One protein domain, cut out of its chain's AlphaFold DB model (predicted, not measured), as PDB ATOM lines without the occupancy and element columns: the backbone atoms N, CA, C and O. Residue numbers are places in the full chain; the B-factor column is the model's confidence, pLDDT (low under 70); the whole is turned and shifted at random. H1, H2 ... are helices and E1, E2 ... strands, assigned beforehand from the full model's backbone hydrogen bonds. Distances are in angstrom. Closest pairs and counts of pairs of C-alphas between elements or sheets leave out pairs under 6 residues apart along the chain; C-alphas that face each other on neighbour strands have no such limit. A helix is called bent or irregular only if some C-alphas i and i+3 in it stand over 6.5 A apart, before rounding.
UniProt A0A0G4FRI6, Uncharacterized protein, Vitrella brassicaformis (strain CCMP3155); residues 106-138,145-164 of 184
ATOM      1  N   GLN A 106     -47.398 -30.855  30.026       92.69
ATOM      2  CA  GLN A 106     -46.140 -30.169  29.748       92.69
ATOM      3  C   GLN A 106     -46.373 -28.693  29.399       92.69
ATOM      4  O   GLN A 106     -45.785 -27.826  30.036       92.69
ATOM      5  N   ARG A 107     -47.279 -28.401  28.456       92.25
ATOM      6  CA  ARG A 107     -47.617 -27.019  28.067       92.25
ATOM      7  C   ARG A 107     -48.206 -26.218  29.222       92.25
ATOM      8  O   ARG A 107     -47.898 -25.042  29.375       92.25
ATOM      9  N   TYR A 108     -49.052 -26.853  30.028       93.44
ATOM     10  CA  TYR A 108     -49.618 -26.241  31.222       93.44
ATOM     11  C   TYR A 108     -48.514 -25.876  32.230       93.44
ATOM     12  O   TYR A 108     -48.473 -24.740  32.696       93.44
ATOM     13  N   ASN A 109     -47.576 -26.790  32.505       93.62
ATOM     14  CA  ASN A 109     -46.469 -26.545  33.429       93.62
ATOM     15  C   ASN A 109     -45.554 -25.430  32.917       93.62
ATOM     16  O   ASN A 109     -45.213 -24.534  33.683       93.62
ATOM     17  N   GLU A 110     -45.202 -25.455  31.630       93.25
ATOM     18  CA  GLU A 110     -44.400 -24.408  30.989       93.25
ATOM     19  C   GLU A 110     -45.086 -23.039  31.100       93.25
ATOM     20  O   GLU A 110     -44.465 -22.069  31.528       93.25
ATOM     21  N   LEU A 111     -46.384 -22.955  30.789       93.69
ATOM     22  CA  LEU A 111     -47.144 -21.708  30.883       93.69
ATOM     23  C   LEU A 111     -47.229 -21.195  32.326       93.69
ATOM     24  O   LEU A 111     -46.969 -20.017  32.578       93.69
ATOM     25  N   ARG A 112     -47.562 -22.073  33.277       95.19
ATOM     26  CA  ARG A 112     -47.605 -21.758  34.710       95.19
ATOM     27  C   ARG A 112     -46.253 -21.232  35.193       95.19
ATOM     28  O   ARG A 112     -46.189 -20.240  35.918       95.19
ATOM     29  N   ASP A 113     -45.168 -21.879  34.791       94.19
ATOM     30  CA  ASP A 113     -43.827 -21.520  35.233       94.19
ATOM     31  C   ASP A 113     -43.380 -20.179  34.632       94.19
ATOM     32  O   ASP A 113     -42.913 -19.326  35.383       94.19
ATOM     33  N   VAL A 114     -43.654 -19.924  33.345       93.88
ATOM     34  CA  VAL A 114     -43.399 -18.623  32.697       93.88
ATOM     35  C   VAL A 114     -44.182 -17.494  33.369       93.88
ATOM     36  O   VAL A 114     -43.610 -16.441  33.657       93.88
ATOM     37  N   ILE A 115     -45.474 -17.695  33.661       95.00
ATOM     38  CA  ILE A 115     -46.283 -16.702  34.388       95.00
ATOM     39  C   ILE A 115     -45.656 -16.420  35.758       95.00
ATOM     40  O   ILE A 115     -45.524 -15.257  36.149       95.00
ATOM     41  N   GLY A 116     -45.236 -17.465  36.473       95.50
ATOM     42  CA  GLY A 116     -44.561 -17.334  37.760       95.50
ATOM     43  C   GLY A 116     -43.244 -16.562  37.667       95.50
ATOM     44  O   GLY A 116     -43.005 -15.661  38.466       95.50
ATOM     45  N   ASP A 117     -42.400 -16.858  36.685       94.75
ATOM     46  CA  ASP A 117     -41.088 -16.222  36.546       94.75
ATOM     47  C   ASP A 117     -41.204 -14.741  36.173       94.75
ATOM     48  O   ASP A 117     -40.583 -13.892  36.819       94.75
ATOM     49  N   VAL A 118     -42.082 -14.402  35.224       94.81
ATOM     50  CA  VAL A 118     -42.381 -13.002  34.881       94.81
ATOM     51  C   VAL A 118     -42.948 -12.254  36.090       94.81
ATOM     52  O   VAL A 118     -42.579 -11.107  36.341       94.81
ATOM     53  N   SER A 119     -43.796 -12.908  36.883       96.12
ATOM     54  CA  SER A 119     -44.374 -12.304  38.087       96.12
ATOM     55  C   SER A 119     -43.325 -12.054  39.169       96.12
ATOM     56  O   SER A 119     -43.330 -10.988  39.774       96.12
ATOM     57  N   ARG A 120     -42.353 -12.959  39.354       96.12
ATOM     58  CA  ARG A 120     -41.212 -12.716  40.255       96.12
ATOM     59  C   ARG A 120     -40.373 -11.523  39.819       96.12
ATOM     60  O   ARG A 120     -39.916 -10.756  40.662       96.12
ATOM     61  N   MET A 121     -40.174 -11.359  38.513       95.25
ATOM     62  CA  MET A 121     -39.455 -10.206  37.967       95.25
ATOM     63  C   MET A 121     -40.226  -8.898  38.181       95.25
ATOM     64  O   MET A 121     -39.613  -7.873  38.466       95.25
ATOM     65  N   ALA A 122     -41.555  -8.931  38.058       95.50
ATOM     66  CA  ALA A 122     -42.405  -7.750  38.175       95.50
ATOM     67  C   ALA A 122     -42.680  -7.328  39.631       95.50
ATOM     68  O   ALA A 122     -42.639  -6.138  39.938       95.50
ATOM     69  N   PHE A 123     -42.950  -8.289  40.520       95.69
ATOM     70  CA  PHE A 123     -43.461  -8.043  41.878       95.69
ATOM     71  C   PHE A 123     -42.481  -8.449  42.992       95.69
ATOM     72  O   PHE A 123     -42.746  -8.219  44.169       95.69
ATOM     73  N   GLY A 124     -41.323  -9.015  42.638       94.44
ATOM     74  CA  GLY A 124     -40.289  -9.459  43.575       94.44
ATOM     75  C   GLY A 124     -40.215 -10.981  43.714       94.44
ATOM     76  O   GLY A 124     -41.188 -11.697  43.481       94.44
ATOM     77  N   ALA A 125     -39.043 -11.485  44.109       92.12
ATOM     78  CA  ALA A 125     -38.726 -12.918  44.100       92.12
ATOM     79  C   ALA A 125     -39.681 -13.782  44.948       92.12
ATOM     80  O   ALA A 125     -40.011 -14.898  44.547       92.12
ATOM     81  N   ASP A 126     -40.171 -13.237  46.064       93.25
ATOM     82  CA  ASP A 126     -41.041 -13.932  47.023       93.25
ATOM     83  C   ASP A 126     -42.542 -13.718  46.761       93.25
ATOM     84  O   ASP A 126     -43.375 -14.063  47.598       93.25
ATOM     85  N   SER A 127     -42.907 -13.128  45.617       94.75
ATOM     86  CA  SER A 127     -44.302 -12.798  45.290       94.75
ATOM     87  C   SER A 127     -45.123 -13.987  44.780       94.75
ATOM     88  O   SER A 127     -46.338 -13.865  44.683       94.75
ATOM     89  N   VAL A 128     -44.494 -15.122  44.448       96.25
ATOM     90  CA  VAL A 128     -45.147 -16.250  43.758       96.25
ATOM     91  C   VAL A 128     -45.083 -17.539  44.565       96.25
ATOM     92  O   VAL A 128     -43.999 -18.049  44.857       96.25
ATOM     93  N   TYR A 129     -46.249 -18.138  44.789       94.50
ATOM     94  CA  TYR A 129     -46.436 -19.433  45.439       94.50
ATOM     95  C   TYR A 129     -47.093 -20.408  44.455       94.50
ATOM     96  O   TYR A 129     -48.066 -20.049  43.797       94.50
ATOM     97  N   LYS A 130     -46.569 -21.632  44.326       92.25
ATOM     98  CA  LYS A 130     -47.117 -22.658  43.419       92.25
ATOM     99  C   LYS A 130     -47.971 -23.665  44.187       92.25
ATOM    100  O   LYS A 130     -47.662 -23.957  45.340       92.25
ATOM    101  N   GLU A 131     -48.980 -24.222  43.520       85.38
ATOM    102  CA  GLU A 131     -49.782 -25.362  43.996       85.38
ATOM    103  C   GLU A 131     -50.369 -25.145  45.403       85.38
ATOM    104  O   GLU A 131     -50.293 -26.013  46.275       85.38
ATOM    105  N   VAL A 132     -50.946 -23.964  45.641       88.31
ATOM    106  CA  VAL A 132     -51.427 -23.545  46.964       88.31
ATOM    107  C   VAL A 132     -52.807 -24.132  47.249       88.31
ATOM    108  O   VAL A 132     -53.724 -24.030  46.433       88.31
ATOM    109  N   VAL A 133     -52.978 -24.709  48.439       89.50
ATOM    110  CA  VAL A 133     -54.286 -25.157  48.935       89.50
ATOM    111  C   VAL A 133     -55.086 -23.939  49.388       89.50
ATOM    112  O   VAL A 133     -54.744 -23.292  50.374       89.50
ATOM    113  N   LEU A 134     -56.156 -23.620  48.662       86.56
ATOM    114  CA  LEU A 134     -57.095 -22.552  49.016       86.56
ATOM    115  C   LEU A 134     -58.074 -23.003  50.100       86.56
ATOM    116  O   LEU A 134     -58.536 -22.199  50.910       86.56
ATOM    117  N   LYS A 135     -58.421 -24.292  50.091       86.44
ATOM    118  CA  LYS A 135     -59.336 -24.886  51.056       86.44
ATOM    119  C   LYS A 135     -58.996 -26.348  51.272       86.44
ATOM    120  O   LYS A 135     -58.985 -27.117  50.316       86.44
ATOM    121  N   GLU A 136     -58.781 -26.720  52.526       87.88
ATOM    122  CA  GLU A 136     -58.561 -28.110  52.912       87.88
ATOM    123  C   GLU A 136     -59.838 -28.941  52.724       87.88
ATOM    124  O   GLU A 136     -60.957 -28.466  52.961       87.88
ATOM    125  N   GLY A 137     -59.661 -30.191  52.299       84.81
ATOM    126  CA  GLY A 137     -60.735 -31.176  52.318       84.81
ATOM    127  C   GLY A 137     -61.044 -31.605  53.753       84.81
ATOM    128  O   GLY A 137     -60.142 -31.754  54.572       84.81
ATOM    129  N   ASP A 138     -62.318 -31.824  54.071       85.94
ATOM    130  CA  ASP A 138     -62.751 -32.176  55.436       85.94
ATOM    131  C   ASP A 138     -62.810 -33.691  55.696       85.94
ATOM    132  O   ASP A 138     -63.217 -34.130  56.771       85.94
ATOM    133  N   ALA A 145     -59.626 -27.691  47.523       87.31
ATOM    134  CA  ALA A 145     -59.473 -26.737  46.432       87.31
ATOM    135  C   ALA A 145     -58.019 -26.270  46.377       87.31
ATOM    136  O   ALA A 145     -57.523 -25.656  47.327       87.31
ATOM    137  N   ARG A 146     -57.355 -26.533  45.252       90.81
ATOM    138  CA  ARG A 146     -55.973 -26.136  44.984       90.81
ATOM    139  C   ARG A 146     -55.929 -25.222  43.771       90.81
ATOM    140  O   ARG A 146     -56.691 -25.417  42.834       90.81
ATOM    141  N   THR A 147     -55.054 -24.226  43.820       93.62
ATOM    142  CA  THR A 147     -54.787 -23.319  42.700       93.62
ATOM    143  C   THR A 147     -53.360 -23.494  42.209       93.62
ATOM    144  O   THR A 147     -52.466 -23.865  42.978       93.62
ATOM    145  N   ASP A 148     -53.139 -23.200  40.936       94.19
ATOM    146  CA  ASP A 148     -51.851 -23.401  40.282       94.19
ATOM    147  C   ASP A 148     -50.798 -22.424  40.784       94.19
ATOM    148  O   ASP A 148     -49.656 -22.809  41.056       94.19
ATOM    149  N   LEU A 149     -51.197 -21.158  40.915       95.31
ATOM    150  CA  LEU A 149     -50.353 -20.061  41.356       95.31
ATOM    151  C   LEU A 149     -51.126 -19.139  42.292       95.31
ATOM    152  O   LEU A 149     -52.282 -18.807  42.055       95.31
ATOM    153  N   VAL A 150     -50.435 -18.632  43.301       96.25
ATOM    154  CA  VAL A 150     -50.827 -17.427  44.021       96.25
ATOM    155  C   VAL A 150     -49.745 -16.391  43.792       96.25
ATOM    156  O   VAL A 150     -48.564 -16.673  44.000       96.25
ATOM    157  N   ILE A 151     -50.146 -15.207  43.342       96.56
ATOM    158  CA  ILE A 151     -49.237 -14.093  43.089       96.56
ATOM    159  C   ILE A 151     -49.673 -12.910  43.944       96.56
ATOM    160  O   ILE A 151     -50.839 -12.503  43.927       96.56
ATOM    161  N   ARG A 152     -48.725 -12.365  44.698       96.56
ATOM    162  CA  ARG A 152     -48.909 -11.193  45.542       96.56
ATOM    163  C   ARG A 152     -48.727  -9.906  44.740       96.56
ATOM    164  O   ARG A 152     -47.942  -9.865  43.801       96.56
ATOM    165  N   ASP A 153     -49.436  -8.853  45.141       95.31
ATOM    166  CA  ASP A 153     -49.290  -7.479  44.634       95.31
ATOM    167  C   ASP A 153     -49.806  -7.225  43.203       95.31
ATOM    168  O   ASP A 153     -49.657  -6.114  42.697       95.31
ATOM    169  N   VAL A 154     -50.470  -8.199  42.564       94.56
ATOM    170  CA  VAL A 154     -50.947  -8.042  41.175       94.56
ATOM    171  C   VAL A 154     -51.992  -6.928  41.039       94.56
ATOM    172  O   VAL A 154     -51.884  -6.088  40.147       94.56
ATOM    173  N   TRP A 155     -53.008  -6.923  41.911       92.88
ATOM    174  CA  TRP A 155     -54.098  -5.933  41.875       92.88
ATOM    175  C   TRP A 155     -53.970  -4.873  42.958       92.88
ATOM    176  O   TRP A 155     -54.074  -3.682  42.679       92.88
ATOM    177  N   ASP A 156     -53.729  -5.311  44.190       94.19
ATOM    178  CA  ASP A 156     -53.616  -4.453  45.359       94.19
ATOM    179  C   ASP A 156     -52.333  -4.785  46.108       94.19
ATOM    180  O   ASP A 156     -51.978  -5.954  46.293       94.19
ATOM    181  N   ARG A 157     -51.687  -3.744  46.636       92.25
ATOM    182  CA  ARG A 157     -50.500  -3.904  47.468       92.25
ATOM    183  C   ARG A 157     -50.804  -4.808  48.669       92.25
ATOM    184  O   ARG A 157     -51.778  -4.606  49.393       92.25
ATOM    185  N   GLN A 158     -49.912  -5.755  48.911       91.94
ATOM    186  CA  GLN A 158     -49.918  -6.779  49.942       91.94
ATOM    187  C   GLN A 158     -51.078  -7.780  49.874       91.94
ATOM    188  O   GLN A 158     -51.264  -8.497  50.861       91.94
ATOM    189  N   ARG A 159     -51.801  -7.878  48.749       95.31
ATOM    190  CA  ARG A 159     -52.856  -8.880  48.547       95.31
ATOM    191  C   ARG A 159     -52.442  -9.988  47.592       95.31
ATOM    192  O   ARG A 159     -51.745  -9.742  46.613       95.31
ATOM    193  N   ASP A 160     -52.958 -11.172  47.884       95.00
ATOM    194  CA  ASP A 160     -52.763 -12.384  47.106       95.00
ATOM    195  C   ASP A 160     -53.888 -12.558  46.083       95.00
ATOM    196  O   ASP A 160     -55.059 -12.281  46.365       95.00
ATOM    197  N   VAL A 161     -53.528 -13.040  44.898       94.81
ATOM    198  CA  VAL A 161     -54.454 -13.386  43.819       94.81
ATOM    199  C   VAL A 161     -54.144 -14.801  43.356       94.81
ATOM    200  O   VAL A 161     -53.003 -15.106  43.017       94.81
ATOM    201  N   SER A 162     -55.157 -15.663  43.337       94.25
ATOM    202  CA  SER A 162     -55.057 -17.020  42.803       94.25
ATOM    203  C   SER A 162     -55.256 -17.031  41.289       94.25
ATOM    204  O   SER A 162     -56.204 -16.417  40.792       94.25
ATOM    205  N   PHE A 163     -54.416 -17.774  40.576       93.38
ATOM    206  CA  PHE A 163     -54.513 -18.005  39.141       93.38
ATOM    207  C   PHE A 163     -54.658 -19.495  38.866       93.38
ATOM    208  O   PHE A 163     -53.885 -20.311  39.365       93.38
ATOM    209  N   ASP A 164     -55.639 -19.811  38.030       93.06
ATOM    210  CA  ASP A 164     -55.871 -21.138  37.477       93.06
ATOM    211  C   ASP A 164     -55.619 -21.066  35.968       93.06
ATOM    212  O   ASP A 164     -56.103 -20.156  35.284       93.06
TER     213      ASP A 164
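AT A GLANCE: This is residues 106 to 138 and 145 to 164 of the 184 residues of an uncharacterized protein of Vitrella brassicaformis (strain CCMP3155) (UniProt A0A0G4FRI6). One long helix, H1, packs over one face of a small, strongly twisted sheet of three strands, and the other face has no named helix on it. E1 and E2, the two long strands, both bend sharply, so that the sheet is shaped like a V: H1 runs along the half that holds the end of E2, with the short strand E3 beside it, while residues 132 to 135 of E1 and 145 to 147 of E2 form a two-stranded arm that swings away from the helix. The printed part has 53 residues, with one named helix and three named strands in the order H1, E1, E2, E3; the sheet's order is E1, E2, E3, all antiparallel, and the class is mixed, helices and strands. The whole is compact, with a radius of gyration of the C-alphas of 11.4 A, and flat in outline, with spans of 36 by 30 by 15 A.

IN THESE COORDINATES: Find C-alpha 106 at (-46.140, -30.169, 29.748), the first printed residue; from there H1 runs through residues 106 to 123, 25.4 A from first to last C-alpha. A tight link of 4 residues leads to E1, residues 128 to 135, which begins at C-alpha 128 at (-45.147, -16.250, 43.758) and is 18.1 A long. Look at residue 131, where E1 bends by 74 degrees. Past Asp 138 the printing breaks off, and it resumes at Ala 145, the first residue of E2. E2 takes residues 145 to 152, is 18.8 A long, and bends by 75 degrees at residue 148. A short link of 7 residues then brings you to E3, residues 160 to 163, 9.9 A long, which ends at C-alpha 163 at (-54.513, -18.005, 39.141).

HOW THE PARTS SIT: Start with the sheet, where E2 is the inner strand and E1 and E3 are the edge strands. E1 and E2 are antiparallel, with 140 degrees between their directions. At their bends, the C-alphas of Glu 131 and Asp 148 face each other at 4.7 A, and N 131 and O 148 are 2.9 A apart, within hydrogen-bond range. Farther along the pair, N 147 and O 132 are also within range, at 2.9 A. On the other side of E2, E3 is antiparallel to it, with 126 degrees between their directions, and the two form a hairpin. There the C-alphas of Arg 152 and Asp 160 face each other at 4.3 A, and N 163 and O 149 are within hydrogen-bond range at 2.8 A. Now look to H1, which is on the sheet at a height of 9.2 A. It lies over E1 and E2 and runs along the strands, its line at 2 degrees to that of E2 on the local plane. The closest C-alphas of H1 and E2 are those of Arg 112 and Asp 148, 7.2 A apart; those of H1 and E1 are Gly 116 and Val 128, 6.1 A apart. In H1 every O i to N i+4 pair is within hydrogen-bond range, and the helix is not bent.

THE WHOLE: The two C-alphas farthest apart are those of Met 121 in H1 and Asp 138 beside the cut, 36.5 A. Residues 139 to 144 are not printed, and C-alphas 138 and 145 stand 11.0 A apart across that cut, in the link from E1 to E2. Of the links that are printed whole, none is long. The first and last printed C-alphas, those of Gln 106 and Asp 164, are 15.4 A apart. The mean pLDDT of the printed part is 93.0, and no printed residue is under 70.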